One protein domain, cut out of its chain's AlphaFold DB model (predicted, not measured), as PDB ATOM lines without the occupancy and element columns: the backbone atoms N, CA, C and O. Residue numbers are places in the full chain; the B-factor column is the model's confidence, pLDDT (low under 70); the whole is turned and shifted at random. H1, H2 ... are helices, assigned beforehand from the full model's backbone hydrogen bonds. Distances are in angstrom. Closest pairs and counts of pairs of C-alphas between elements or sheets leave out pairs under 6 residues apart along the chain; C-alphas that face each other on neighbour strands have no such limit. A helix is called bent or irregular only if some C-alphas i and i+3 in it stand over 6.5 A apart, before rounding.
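Overview. This is residues 51 to 152 of the 152 residues of an uncharacterized protein of Reticulomyxa filosa (UniProt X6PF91). Two long helices, H2 and H4, lie side by side and run opposite ways, with H1 packed on H4 at a steep tilt and the short helix H3 set crosswise on H2. H1 and H3 stay apart from each other, and two long stretches without named elements, residues 96 to 108 and 116 to 131, join H2 to H3 and H3 to H4. The printed part has 102 residues with four named helices, in the order H1, H2, H3, H4, and no named strand; its class is all helix. It is compact, with a radius of gyration of the C-alphas of 12.8 A and spans of 38 by 29 by 24 A.

Along the chain. Residues 51 to 62 come first, with no named element. H1 is residues 63 to 75, from C-alpha 63 at (-28.875, 17.190, 18.706), and is 18.6 A long from first to last C-alpha. H2 is residues 78 to 95, 25.4 A long, and its C-alpha 78 stands at (-34.249, 4.910, 0.709). H3 is residues 109 to 115, 10.2 A long. H4 is residues 132 to 150, 26.4 A long, ending with C-alpha 150 at (-28.456, 0.730, 2.339). H4 is irregular, with C-alphas 133 and 136 at 7.9 A, and has a kink of 32 degrees near residue 139.

Arrangement. H1 and H2 are close but not clearly touching; their closest C-alphas, of Ile 73 and Val 81, are 6.9 A apart. H1 touches H4, which meets it with residues 141 to 146 alone, and the closest C-alphas, of Leu 69 and Leu 142, are 6.4 A apart. H1 and H4 run the same way at a steep tilt of 41 degrees. H2 and H4 touch, opposite ways at a shallow tilt of 30 degrees, and the closest C-alphas, of Leu 85 and Tyr 139, are 7.0 A apart. H2 touches H3 with residues 84 to 91 alone, about perpendicular at 83 degrees; the C-alphas of Ala 87 and Leu 112, the closest, are 6.5 A apart. The helix packing is mostly crossed, but only just: of 3 touching pairs, 1 is at a shallow tilt. H3 is apart from H1 and from H4. Every O i to N i+4 pair is within hydrogen-bond range in H2, against 8 of 9 in H1, 13 of 15 in H4 and 1 of 3 in H3, where 2 of 4 O i to N i+3 pairs are within range.

Size, cuts and confidence. The two C-alphas farthest apart, of Asp 101 and Asn 152, are 40.3 A from each other. The printed part has no cut and ends at Asn 152, the chain's last residue. The link from H1 to H2 is tight, and those from H2 to H3 and from H3 to H4 are long. Mean pLDDT of the printed part is 89.5; residues 114 to 116, 118 to 119 and 151 to 152 are under 70.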
ATOM      1  N   ASN A  51     -16.146  20.960  -0.252       86.25
ATOM      2  CA  ASN A  51     -15.481  21.590  -1.400       86.25
ATOM      3  C   ASN A  51     -16.391  22.510  -2.232       86.25
ATOM      4  O   ASN A  51     -15.892  23.276  -3.050       86.25
ATOM      5  N   PHE A  52     -17.707  22.425  -2.046       86.12
ATOM      6  CA  PHE A  52     -18.696  23.194  -2.795       86.12
ATOM      7  C   PHE A  52     -19.332  24.310  -1.963       86.12
ATOM      8  O   PHE A  52     -19.978  25.189  -2.529       86.12
ATOM      9  N   VAL A  53     -19.105  24.347  -0.647       90.50
ATOM     10  CA  VAL A  53     -19.687  25.357   0.249       90.50
ATOM     11  C   VAL A  53     -18.648  26.266   0.897       90.50
ATOM     12  O   VAL A  53     -17.515  25.853   1.162       90.50
ATOM     13  N   LEU A  54     -19.066  27.488   1.226       91.94
ATOM     14  CA  LEU A  54     -18.346  28.365   2.152       91.94
ATOM     15  C   LEU A  54     -18.274  27.755   3.563       91.94
ATOM     16  O   LEU A  54     -19.153  26.994   3.972       91.94
ATOM     17  N   ASP A  55     -17.251  28.129   4.337       93.81
ATOM     18  CA  ASP A  55     -17.045  27.621   5.704       93.81
ATOM     19  C   ASP A  55     -18.221  27.939   6.645       93.81
ATOM     20  O   ASP A  55     -18.547  27.136   7.514       93.81
ATOM     21  N   MET A  56     -18.918  29.056   6.415       93.94
ATOM     22  CA  MET A  56     -20.104  29.474   7.179       93.94
ATOM     23  C   MET A  56     -21.313  28.524   7.056       93.94
ATOM     24  O   MET A  56     -22.273  28.670   7.801       93.94
ATOM     25  N   TYR A  57     -21.289  27.576   6.114       95.44
ATOM     26  CA  TYR A  57     -22.339  26.566   5.906       95.44
ATOM     27  C   TYR A  57     -21.972  25.192   6.489       95.44
ATOM     28  O   TYR A  57     -22.542  24.163   6.105       95.44
ATOM     29  N   ARG A  58     -20.964  25.159   7.368       95.25
ATOM     30  CA  ARG A  58     -20.414  23.946   7.989       95.25
ATOM     31  C   ARG A  58     -20.600  23.933   9.505       95.25
ATOM     32  O   ARG A  58     -19.845  23.261  10.208       95.25
ATOM     33  N   GLU A  59     -21.589  24.661  10.015       96.25
ATOM     34  CA  GLU A  59     -21.887  24.668  11.443       96.25
ATOM     35  C   GLU A  59     -22.288  23.259  11.915       96.25
ATOM     36  O   GLU A  59     -22.901  22.479  11.168       96.25
ATOM     37  N   PRO A  60     -21.912  22.873  13.144       96.62
ATOM     38  CA  PRO A  60     -22.218  21.559  13.671       96.62
ATOM     39  C   PRO A  60     -23.722  21.402  13.904       96.62
ATOM     40  O   PRO A  60     -24.388  22.285  14.440       96.62
ATOM     41  N   LEU A  61     -24.258  20.229  13.561       96.00
ATOM     42  CA  LEU A  61     -25.665  19.920  13.808       96.00
ATOM     43  C   LEU A  61     -25.980  19.916  15.304       96.00
ATOM     44  O   LEU A  61     -25.292  19.258  16.095       96.00
ATOM     45  N   THR A  62     -27.092  20.552  15.661       96.38
ATOM     46  CA  THR A  62     -27.705  20.402  16.983       96.38
ATOM     47  C   THR A  62     -28.247  18.983  17.172       96.38
ATOM     48  O   THR A  62     -28.559  18.278  16.208       96.38
ATOM     49  N   ASP A  63     -28.390  18.546  18.422       95.69
ATOM     50  CA  ASP A  63     -28.875  17.190  18.706       95.69
ATOM     51  C   ASP A  63     -30.328  16.977  18.262       95.69
ATOM     52  O   ASP A  63     -30.660  15.903  17.763       95.69
ATOM     53  N   SER A  64     -31.160  18.021  18.342       94.94
ATOM     54  CA  SER A  64     -32.524  18.011  17.797       94.94
ATOM     55  C   SER A  64     -32.523  17.723  16.291       94.94
ATOM     56  O   SER A  64     -33.234  16.842  15.810       94.94
ATOM     57  N   LEU A  65     -31.652  18.402  15.539       95.50
ATOM     58  CA  LEU A  65     -31.574  18.231  14.093       95.50
ATOM     59  C   LEU A  65     -31.038  16.844  13.702       95.50
ATOM     60  O   LEU A  65     -31.552  16.220  12.773       95.50
ATOM     61  N   LYS A  66     -30.066  16.306  14.453       96.38
ATOM     62  CA  LYS A  66     -29.608  14.916  14.278       96.38
ATOM     63  C   LYS A  66     -30.745  13.918  14.485       96.38
ATOM     64  O   LYS A  66     -30.879  12.993  13.688       96.38
ATOM     65  N   GLN A  67     -31.560  14.098  15.527       95.88
ATOM     66  CA  GLN A  67     -32.709  13.229  15.796       95.88
ATOM     67  C   GLN A  67     -33.727  13.272  14.651       95.88
ATOM     68  O   GLN A  67     -34.160  12.217  14.194       95.88
ATOM     69  N   GLN A  68     -34.043  14.454  14.116       95.06
ATOM     70  CA  GLN A  68     -34.971  14.561  12.986       95.06
ATOM     71  C   GLN A  68     -34.439  13.882  11.719       95.06
ATOM     72  O   GLN A  68     -35.178  13.143  11.073       95.06
ATOM     73  N   LEU A  69     -33.150  14.034  11.394       95.69
ATOM     74  CA  LEU A  69     -32.539  13.332  10.256       95.69
ATOM     75  C   LEU A  69     -32.537  11.802  10.448       95.69
ATOM     76  O   LEU A  69     -32.756  11.048   9.498       95.69
ATOM     77  N   GLN A  70     -32.347  11.324  11.682       95.69
ATOM     78  CA  GLN A  70     -32.476   9.900  12.011       95.69
ATOM     79  C   GLN A  70     -33.912   9.384  11.898       95.69
ATOM     80  O   GLN A  70     -34.122   8.224  11.546       95.69
ATOM     81  N   GLU A  71     -34.909  10.194  12.238       94.69
ATOM     82  CA  GLU A  71     -36.309   9.821  12.048       94.69
ATOM     83  C   GLU A  71     -36.696   9.814  10.574       94.69
ATOM     84  O   GLU A  71     -37.329   8.859  10.118       94.69
ATOM     85  N   MET A  72     -36.269  10.834   9.830       93.88
ATOM     86  CA  MET A  72     -36.494  10.958   8.396       93.88
ATOM     87  C   MET A  72     -36.060   9.685   7.677       93.88
ATOM     88  O   MET A  72     -36.851   9.108   6.935       93.88
ATOM     89  N   ILE A  73     -34.846   9.191   7.936       93.62
ATOM     90  CA  ILE A  73     -34.336   8.018   7.222       93.62
ATOM     91  C   ILE A  73     -35.065   6.713   7.556       93.62
ATOM     92  O   ILE A  73     -35.076   5.788   6.751       93.62
ATOM     93  N   LYS A  74     -35.688   6.629   8.736       93.06
ATOM     94  CA  LYS A  74     -36.505   5.472   9.130       93.06
ATOM     95  C   LYS A  74     -37.885   5.495   8.475       93.06
ATOM     96  O   LYS A  74     -38.455   4.434   8.246       93.06
ATOM     97  N   LYS A  75     -38.433   6.689   8.240       92.75
ATOM     98  CA  LYS A  75     -39.798   6.897   7.729       92.75
ATOM     99  C   LYS A  75     -39.851   7.077   6.209       92.75
ATOM    100  O   LYS A  75     -40.884   6.822   5.604       92.75
ATOM    101  N   THR A  76     -38.744   7.487   5.597       91.62
ATOM    102  CA  THR A  76     -38.661   7.812   4.168       91.62
ATOM    103  C   THR A  76     -38.048   6.647   3.390       91.62
ATOM    104  O   THR A  76     -37.003   6.135   3.800       91.62
ATOM    105  N   PRO A  77     -38.628   6.225   2.251       92.38
ATOM    106  CA  PRO A  77     -38.022   5.199   1.410       92.38
ATOM    107  C   PRO A  77     -36.604   5.589   0.977       92.38
ATOM    108  O   PRO A  77     -36.365   6.716   0.545       92.38
ATOM    109  N   LEU A  78     -35.660   4.643   1.022       92.12
ATOM    110  CA  LEU A  78     -34.249   4.910   0.709       92.12
ATOM    111  C   LEU A  78     -34.035   5.495  -0.695       92.12
ATOM    112  O   LEU A  78     -33.130   6.305  -0.883       92.12
ATOM    113  N   GLY A  79     -34.875   5.129  -1.669       90.00
ATOM    114  CA  GLY A  79     -34.837   5.718  -3.012       90.00
ATOM    115  C   GLY A  79     -35.057   7.234  -3.002       90.00
ATOM    116  O   GLY A  79     -34.321   7.955  -3.669       90.00
ATOM    117  N   ILE A  80     -35.993   7.708  -2.176       90.75
ATOM    118  CA  ILE A  80     -36.282   9.135  -2.006       90.75
ATOM    119  C   ILE A  80     -35.147   9.825  -1.244       90.75
ATOM    120  O   ILE A  80     -34.677  10.877  -1.658       90.75
ATOM    121  N   VAL A  81     -34.617   9.207  -0.180       92.88
ATOM    122  CA  VAL A  81     -33.459   9.762   0.554       92.88
ATOM    123  C   VAL A  81     -32.250   9.944  -0.368       92.88
ATOM    124  O   VAL A  81     -31.555  10.956  -0.285       92.88
ATOM    125  N   LYS A  82     -32.016   8.997  -1.284       91.25
ATOM    126  CA  LYS A  82     -30.973   9.121  -2.305       91.25
ATOM    127  C   LYS A  82     -31.227  10.312  -3.232       91.25
ATOM    128  O   LYS A  82     -30.308  11.093  -3.452       91.25
ATOM    129  N   GLN A  83     -32.451  10.468  -3.735       90.31
ATOM    130  CA  GLN A  83     -32.816  11.612  -4.576       90.31
ATOM    131  C   GLN A  83     -32.624  12.941  -3.839       90.31
ATOM    132  O   GLN A  83     -32.088  13.876  -4.422       90.31
ATOM    133  N   ILE A  84     -32.977  13.008  -2.552       92.12
ATOM    134  CA  ILE A  84     -32.735  14.184  -1.706       92.12
ATOM    135  C   ILE A  84     -31.241  14.498  -1.629       92.12
ATOM    136  O   ILE A  84     -30.859  15.645  -1.828       92.12
ATOM    137  N   LEU A  85     -30.383  13.505  -1.369       92.88
ATOM    138  CA  LEU A  85     -28.930  13.708  -1.329       92.88
ATOM    139  C   LEU A  85     -28.382  14.184  -2.685       92.88
ATOM    140  O   LEU A  85     -27.573  15.112  -2.726       92.88
ATOM    141  N   ASP A  86     -28.835  13.590  -3.789       89.25
ATOM    142  CA  ASP A  86     -28.407  13.987  -5.133       89.25
ATOM    143  C   ASP A  86     -28.837  15.443  -5.443       89.25
ATOM    144  O   ASP A  86     -27.996  16.261  -5.826       89.25
ATOM    145  N   ALA A  87     -30.097  15.801  -5.170       90.25
ATOM    146  CA  ALA A  87     -30.628  17.158  -5.338       90.25
ATOM    147  C   ALA A  87     -29.916  18.183  -4.439       90.25
ATOM    148  O   ALA A  87     -29.566  19.278  -4.875       90.25
ATOM    149  N   TRP A  88     -29.628  17.821  -3.188       93.25
ATOM    150  CA  TRP A  88     -28.886  18.663  -2.249       93.25
ATOM    151  C   TRP A  88     -27.505  19.021  -2.801       93.25
ATOM    152  O   TRP A  88     -27.079  20.178  -2.736       93.25
ATOM    153  N   ARG A  89     -26.810  18.047  -3.394       89.31
ATOM    154  CA  ARG A  89     -25.501  18.276  -4.006       89.31
ATOM    155  C   ARG A  89     -25.591  19.215  -5.208       89.31
ATOM    156  O   ARG A  89     -24.733  20.082  -5.339       89.31
ATOM    157  N   GLU A  90     -26.625  19.087  -6.035       87.50
ATOM    158  CA  GLU A  90     -26.870  19.977  -7.177       87.50
ATOM    159  C   GLU A  90     -27.133  21.429  -6.740       87.50
ATOM    160  O   GLU A  90     -26.505  22.360  -7.258       87.50
ATOM    161  N   VAL A  91     -27.978  21.628  -5.719       90.38
ATOM    162  CA  VAL A  91     -28.198  22.954  -5.112       90.38
ATOM    163  C   VAL A  91     -26.867  23.537  -4.663       90.38
ATOM    164  O   VAL A  91     -26.504  24.651  -5.014       90.38
ATOM    165  N   VAL A  92     -26.086  22.779  -3.906       90.94
ATOM    166  CA  VAL A  92     -24.838  23.284  -3.337       90.94
ATOM    167  C   VAL A  92     -23.773  23.569  -4.402       90.94
ATOM    168  O   VAL A  92     -22.989  24.501  -4.238       90.94
ATOM    169  N   GLN A  93     -23.745  22.832  -5.509       86.06
ATOM    170  CA  GLN A  93     -22.834  23.122  -6.619       86.06
ATOM    171  C   GLN A  93     -23.143  24.454  -7.310       86.06
ATOM    172  O   GLN A  93     -22.218  25.138  -7.748       86.06
ATOM    173  N   SER A  94     -24.419  24.825  -7.405       85.62
ATOM    174  CA  SER A  94     -24.838  26.099  -7.999       85.62
ATOM    175  C   SER A  94     -24.764  27.260  -7.007       85.62
ATOM    176  O   SER A  94     -24.368  28.366  -7.367       85.62
ATOM    177  N   GLU A  95     -25.089  27.001  -5.742       89.81
ATOM    178  CA  GLU A  95     -25.410  28.042  -4.769       89.81
ATOM    179  C   GLU A  95     -24.487  28.091  -3.547       89.81
ATOM    180  O   GLU A  95     -24.485  29.077  -2.807       89.81
ATOM    181  N   GLY A  96     -23.674  27.061  -3.317       88.25
ATOM    182  CA  GLY A  96     -22.885  26.897  -2.093       88.25
ATOM    183  C   GLY A  96     -21.768  27.927  -1.895       88.25
ATOM    184  O   GLY A  96     -21.318  28.118  -0.765       88.25
ATOM    185  N   GLN A  97     -21.349  28.621  -2.958       90.69
ATOM    186  CA  GLN A  97     -20.338  29.689  -2.907       90.69
ATOM    187  C   GLN A  97     -20.932  31.101  -2.781       90.69
ATOM    188  O   GLN A  97     -20.190  32.070  -2.621       90.69
ATOM    189  N   ASN A  98     -22.259  31.239  -2.822       92.12
ATOM    190  CA  ASN A  98     -22.919  32.532  -2.658       92.12
ATOM    191  C   ASN A  98     -23.010  32.897  -1.173       92.12
ATOM    192  O   ASN A  98     -23.362  32.056  -0.345       92.12
ATOM    193  N   ILE A  99     -22.715  34.151  -0.827       92.56
ATOM    194  CA  ILE A  99     -22.815  34.658   0.551       92.56
ATOM    195  C   ILE A  99     -24.284  34.956   0.873       92.56
ATOM    196  O   ILE A  99     -24.951  35.676   0.129       92.56
ATOM    197  N   ARG A 100     -24.775  34.436   2.003       91.75
ATOM    198  CA  ARG A 100     -26.146  34.639   2.498       91.75
ATOM    199  C   ARG A 100     -26.155  35.310   3.864       91.75
ATOM    200  O   ARG A 100     -25.226  35.166   4.654       91.75
ATOM    201  N   ASP A 101     -27.255  35.997   4.160       92.19
ATOM    202  CA  ASP A 101     -27.543  36.492   5.504       92.19
ATOM    203  C   ASP A 101     -28.150  35.370   6.359       92.19
ATOM    204  O   ASP A 101     -29.359  35.128   6.331       92.19
ATOM    205  N   LEU A 102     -27.296  34.681   7.121       89.62
ATOM    206  CA  LEU A 102     -27.691  33.558   7.979       89.62
ATOM    207  C   LEU A 102     -28.670  33.956   9.098       89.62
ATOM    208  O   LEU A 102     -29.385  33.098   9.611       89.62
ATOM    209  N   ASN A 103     -28.789  35.247   9.437       89.38
ATOM    210  CA  ASN A 103     -29.741  35.701  10.458       89.38
ATOM    211  C   ASN A 103     -31.199  35.522  10.025       89.38
ATOM    212  O   ASN A 103     -32.085  35.423  10.874       89.38
ATOM    213  N   LYS A 104     -31.452  35.452   8.712       88.69
ATOM    214  CA  LYS A 104     -32.789  35.198   8.165       88.69
ATOM    215  C   LYS A 104     -33.261  33.764   8.383       88.69
ATOM    216  O   LYS A 104     -34.450  33.519   8.217       88.69
ATOM    217  N   LYS A 105     -32.353  32.846   8.751       88.25
ATOM    218  CA  LYS A 105     -32.647  31.425   8.984       88.25
ATOM    219  C   LYS A 105     -33.485  30.818   7.859       88.25
ATOM    220  O   LYS A 105     -34.513  30.197   8.096       88.25
ATOM    221  N   GLU A 106     -33.056  31.057   6.624       90.56
ATOM    222  CA  GLU A 106     -33.746  30.539   5.449       90.56
ATOM    223  C   GLU A 106     -33.686  28.998   5.428       90.56
ATOM    224  O   GLU A 106     -32.578  28.442   5.436       90.56
ATOM    225  N   PRO A 107     -34.843  28.309   5.382       91.81
ATOM    226  CA  PRO A 107     -34.919  26.862   5.225       91.81
ATOM    227  C   PRO A 107     -34.173  26.361   3.995       91.81
ATOM    228  O   PRO A 107     -34.396  26.836   2.879       91.81
ATOM    229  N   PHE A 108     -33.344  25.335   4.168       91.44
ATOM    230  CA  PHE A 108     -32.687  24.687   3.038       91.44
ATOM    231  C   PHE A 108     -33.696  23.943   2.144       91.44
ATOM    232  O   PHE A 108     -33.513  23.871   0.932       91.44
ATOM    233  N   SER A 109     -34.803  23.451   2.713       89.50
ATOM    234  CA  SER A 109     -35.850  22.734   1.968       89.50
ATOM    235  C   SER A 109     -36.435  23.538   0.809       89.50
ATOM    236  O   SER A 109     -36.738  22.951  -0.222       89.50
ATOM    237  N   ASN A 110     -36.510  24.866   0.931       89.31
ATOM    238  CA  ASN A 110     -37.025  25.744  -0.126       89.31
ATOM    239  C   ASN A 110     -36.241  25.602  -1.440       89.31
ATOM    240  O   ASN A 110     -36.767  25.863  -2.518       89.31
ATOM    241  N   TRP A 111     -34.970  25.204  -1.353       88.62
ATOM    242  CA  TRP A 111     -34.108  24.981  -2.508       88.62
ATOM    243  C   TRP A 111     -34.302  23.592  -3.110       88.62
ATOM    244  O   TRP A 111     -34.171  23.428  -4.319       88.62
ATOM    245  N   LEU A 112     -34.656  22.612  -2.276       85.12
ATOM    246  CA  LEU A 112     -34.980  21.259  -2.712       85.12
ATOM    247  C   LEU A 112     -36.351  21.201  -3.382       85.12
ATOM    248  O   LEU A 112     -36.468  20.562  -4.419       85.12
ATOM    249  N   ASP A 113     -37.354  21.911  -2.857       74.81
ATOM    250  CA  ASP A 113     -38.714  21.955  -3.420       74.81
ATOM    251  C   ASP A 113     -38.710  22.389  -4.908       74.81
ATOM    252  O   ASP A 113     -39.554  21.964  -5.696       74.81
ATOM    253  N   ASN A 114     -37.705  23.164  -5.337       67.06
ATOM    254  CA  ASN A 114     -37.529  23.570  -6.736       67.06
ATOM    255  C   ASN A 114     -37.074  22.430  -7.679       67.06
ATOM    256  O   ASN A 114     -37.107  22.611  -8.896       67.06
ATOM    257  N   ILE A 115     -36.666  21.265  -7.157       65.69
ATOM    258  CA  ILE A 115     -36.071  20.137  -7.907       65.69
ATOM    259  C   ILE A 115     -37.114  19.038  -8.237       65.69
ATOM    260  O   ILE A 115     -36.792  17.873  -8.426       65.69
ATOM    261  N   MET A 116     -38.392  19.404  -8.397       63.28
ATOM    262  CA  MET A 116     -39.488  18.470  -8.733       63.28
ATOM    263  C   MET A 116     -39.655  17.299  -7.743       63.28
ATOM    264  O   MET A 116     -39.905  16.169  -8.161       63.28
ATOM    265  N   PHE A 117     -39.562  17.559  -6.438       72.06
ATOM    266  CA  PHE A 117     -40.099  16.612  -5.457       72.06
ATOM    267  C   PHE A 117     -41.626  16.723  -5.408       72.06
ATOM    268  O   PHE A 117     -42.182  17.821  -5.467       72.06
ATOM    269  N   PHE A 118     -42.315  15.593  -5.280       69.31
ATOM    270  CA  PHE A 118     -43.721  15.590  -4.888       69.31
ATOM    271  C   PHE A 118     -43.845  15.992  -3.406       69.31
ATOM    272  O   PHE A 118     -42.954  15.711  -2.604       69.31
ATOM    273  N   ASP A 119     -44.963  16.617  -3.013       68.25
ATOM    274  CA  ASP A 119     -45.158  17.165  -1.654       68.25
ATOM    275  C   ASP A 119     -44.885  16.153  -0.520       68.25
ATOM    276  O   ASP A 119     -44.451  16.527   0.572       68.25
ATOM    277  N   ASN A 120     -45.112  14.863  -0.779       75.69
ATOM    278  CA  ASN A 120     -44.908  13.761   0.163       75.69
ATOM    279  C   ASN A 120     -43.445  13.298   0.286       75.69
ATOM    280  O   ASN A 120     -43.085  12.664   1.275       75.69
ATOM    281  N   GLU A 121     -42.586  13.587  -0.688       79.88
ATOM    282  CA  GLU A 121     -41.194  13.115  -0.688       79.88
ATOM    283  C   GLU A 121     -40.334  13.865   0.335       79.88
ATOM    284  O   GLU A 121     -39.356  13.322   0.850       79.88
ATOM    285  N   LEU A 122     -40.748  15.082   0.698       83.50
ATOM    286  CA  LEU A 122     -40.099  15.914   1.709       83.50
ATOM    287  C   LEU A 122     -40.906  16.019   3.013       83.50
ATOM    288  O   LEU A 122     -40.593  16.863   3.850       83.50
ATOM    289  N   GLU A 123     -41.926  15.177   3.215       86.50
ATOM    290  CA  GLU A 123     -42.816  15.230   4.390       86.50
ATOM    291  C   GLU A 123     -42.047  15.120   5.716       86.50
ATOM    292  O   GLU A 123     -42.287  15.883   6.650       86.50
ATOM    293  N   PHE A 124     -41.076  14.205   5.786       89.19
ATOM    294  CA  PHE A 124     -40.256  13.979   6.984       89.19
ATOM    295  C   PHE A 124     -38.930  14.741   6.970       89.19
ATOM    296  O   PHE A 124     -38.104  14.553   7.864       89.19
ATOM    297  N   PHE A 125     -38.695  15.569   5.952       91.06
ATOM    298  CA  PHE A 125     -37.496  16.389   5.888       91.06
ATOM    299  C   PHE A 125     -37.585  17.508   6.939       91.06
ATOM    300  O   PHE A 125     -38.651  18.106   7.095       91.06
ATOM    301  N   PRO A 126     -36.500  17.836   7.666       91.38
ATOM    302  CA  PRO A 126     -36.514  18.849   8.725       91.38
ATOM    303  C   PRO A 126     -36.569  20.284   8.165       91.38
ATOM    304  O   PRO A 126     -35.630  21.060   8.338       91.38
ATOM    305  N   LYS A 127     -37.669  20.642   7.487       89.19
ATOM    306  CA  LYS A 127     -37.826  21.895   6.727       89.19
ATOM    307  C   LYS A 127     -37.522  23.137   7.569       89.19
ATOM    308  O   LYS A 127     -36.793  24.012   7.132       89.19
ATOM    309  N   GLU A 128     -38.022  23.198   8.799       87.19
ATOM    310  CA  GLU A 128     -37.908  24.402   9.636       87.19
ATOM    311  C   GLU A 128     -36.556  24.555  10.345       87.19
ATOM    312  O   GLU A 128     -36.137  25.672  10.644       87.19
ATOM    313  N   LEU A 129     -35.884  23.442  10.658       91.00
ATOM    314  CA  LEU A 129     -34.663  23.452  11.471       91.00
ATOM    315  C   LEU A 129     -33.385  23.368  10.642       91.00
ATOM    316  O   LEU A 129     -32.331  23.803  11.105       91.00
ATOM    317  N   LEU A 130     -33.451  22.780   9.448       94.00
ATOM    318  CA  LEU A 130     -32.299  22.670   8.573       94.00
ATOM    319  C   LEU A 130     -32.176  23.923   7.705       94.00
ATOM    320  O   LEU A 130     -32.782  24.035   6.640       94.00
ATOM    321  N   THR A 131     -31.343  24.846   8.160       95.38
ATOM    322  CA  THR A 131     -30.977  26.075   7.455       95.38
ATOM    323  C   THR A 131     -29.589  25.960   6.805       95.38
ATOM    324  O   THR A 131     -28.883  24.960   6.964       95.38
ATOM    325  N   TRP A 132     -29.204  26.964   6.009       95.00
ATOM    326  CA  TRP A 132     -27.953  26.957   5.229       95.00
ATOM    327  C   TRP A 132     -26.669  26.825   6.062       95.00
ATOM    328  O   TRP A 132     -25.707  26.218   5.601       95.00
ATOM    329  N   ASP A 133     -26.647  27.355   7.282       95.19
ATOM    330  CA  ASP A 133     -25.546  27.216   8.250       95.19
ATOM    331  C   ASP A 133     -25.191  25.748   8.537       95.19
ATOM    332  O   ASP A 133     -24.015  25.403   8.629       95.19
ATOM    333  N   TYR A 134     -26.188  24.862   8.582       95.81
ATOM    334  CA  TYR A 134     -26.000  23.427   8.812       95.81
ATOM    335  C   TYR A 134     -25.826  22.602   7.532       95.81
ATOM    336  O   TYR A 134     -25.707  21.379   7.616       95.81
ATOM    337  N   CYS A 135     -25.853  23.220   6.350       94.31
ATOM    338  CA  CYS A 135     -26.007  22.535   5.066       94.31
ATOM    339  C   CYS A 135     -24.989  21.402   4.856       94.31
ATOM    340  O   CYS A 135     -25.369  20.266   4.565       94.31
ATOM    341  N   ALA A 136     -23.695  21.681   5.019       95.00
ATOM    342  CA  ALA A 136     -22.653  20.695   4.744       95.00
ATOM    343  C   ALA A 136     -22.625  19.562   5.769       95.00
ATOM    344  O   ALA A 136     -22.537  18.385   5.411       95.00
ATOM    345  N   THR A 137     -22.739  19.915   7.046       96.50
ATOM    346  CA  THR A 137     -22.731  18.950   8.146       96.50
ATOM    347  C   THR A 137     -23.990  18.082   8.124       96.50
ATOM    348  O   THR A 137     -23.916  16.879   8.373       96.50
ATOM    349  N   GLY A 138     -25.135  18.673   7.772       96.56
ATOM    350  CA  GLY A 138     -26.426  18.013   7.572       96.56
ATOM    351  C   GLY A 138     -26.375  16.975   6.465       96.56
ATOM    352  O   GLY A 138     -26.713  15.815   6.703       96.56
ATOM    353  N   TYR A 139     -25.872  17.371   5.295       96.31
ATOM    354  CA  TYR A 139     -25.662  16.465   4.171       96.31
ATOM    355  C   TYR A 139     -24.770  15.281   4.562       96.31
ATOM    356  O   TYR A 139     -25.155  14.128   4.369       96.31
ATOM    357  N   ALA A 140     -23.598  15.547   5.153       96.00
ATOM    358  CA  ALA A 140     -22.642  14.496   5.501       96.00
ATOM    359  C   ALA A 140     -23.226  13.505   6.517       96.00
ATOM    360  O   ALA A 140     -23.072  12.289   6.388       96.00
ATOM    361  N   TYR A 141     -23.958  14.019   7.508       96.75
ATOM    362  CA  TYR A 141     -24.633  13.191   8.497       96.75
ATOM    363  C   TYR A 141     -25.725  12.314   7.876       96.75
ATOM    364  O   TYR A 141     -25.772  11.111   8.140       96.75
ATOM    365  N   LEU A 142     -26.580  12.891   7.026       96.00
ATOM    366  CA  LEU A 142     -27.636  12.150   6.339       96.00
ATOM    367  C   LEU A 142     -27.056  11.092   5.392       96.00
ATOM    368  O   LEU A 142     -27.564   9.972   5.349       96.00
ATOM    369  N   TYR A 143     -25.969  11.410   4.686       95.12
ATOM    370  CA  TYR A 143     -25.270  10.465   3.820       95.12
ATOM    371  C   TYR A 143     -24.749   9.253   4.600       95.12
ATOM    372  O   TYR A 143     -24.941   8.112   4.182       95.12
ATOM    373  N   GLU A 144     -24.131   9.476   5.762       94.88
ATOM    374  CA  GLU A 144     -23.651   8.388   6.619       94.88
ATOM    375  C   GLU A 144     -24.791   7.508   7.139       94.88
ATOM    376  O   GLU A 144     -24.667   6.281   7.161       94.88
ATOM    377  N   LEU A 145     -25.926   8.105   7.515       95.25
ATOM    378  CA  LEU A 145     -27.123   7.341   7.863       95.25
ATOM    379  C   LEU A 145     -27.607   6.507   6.669       95.25
ATOM    380  O   LEU A 145     -27.857   5.312   6.817       95.25
ATOM    381  N   PHE A 146     -27.687   7.107   5.480       94.44
ATOM    382  CA  PHE A 146     -28.136   6.444   4.255       94.44
ATOM    383  C   PHE A 146     -27.246   5.270   3.866       94.44
ATOM    384  O   PHE A 146     -27.741   4.184   3.561       94.44
ATOM    385  N   LYS A 147     -25.930   5.446   3.949       93.06
ATOM    386  CA  LYS A 147     -24.960   4.383   3.701       93.06
ATOM    387  C   LYS A 147     -25.143   3.213   4.672       93.06
ATOM    388  O   LYS A 147     -25.131   2.063   4.251       93.06
ATOM    389  N   ARG A 148     -25.371   3.487   5.961       92.25
ATOM    390  CA  ARG A 148     -25.635   2.436   6.963       92.25
ATOM    391  C   ARG A 148     -26.936   1.687   6.687       92.25
ATOM    392  O   ARG A 148     -26.979   0.478   6.868       92.25
ATOM    393  N   SER A 149     -27.977   2.391   6.251       88.31
ATOM    394  CA  SER A 149     -29.286   1.794   5.968       88.31
ATOM    395  C   SER A 149     -29.360   1.055   4.631       88.31
ATOM    396  O   SER A 149     -30.220   0.199   4.484       88.31
ATOM    397  N   SER A 150     -28.490   1.369   3.667       77.69
ATOM    398  CA  SER A 150     -28.456   0.730   2.339       77.69
ATOM    399  C   SER A 150     -27.546  -0.501   2.254       77.69
ATOM    400  O   SER A 150     -27.636  -1.252   1.286       77.69
ATOM    401  N   CYS A 151     -26.676  -0.716   3.244       66.31
ATOM    402  CA  CYS A 151     -25.826  -1.906   3.348       66.31
ATOM    403  C   CYS A 151     -26.421  -3.035   4.214       66.31
ATOM    404  O   CYS A 151     -25.776  -4.076   4.335       66.31
ATOM    405  N   ASN A 152     -27.599  -2.827   4.811       50.16
ATOM    406  CA  ASN A 152     -28.369  -3.849   5.534       50.16
ATOM    407  C   ASN A 152     -29.442  -4.453   4.627       50.16
ATOM    408  O   ASN A 152     -29.717  -5.661   4.794       50.16
TER     409      ASN A 152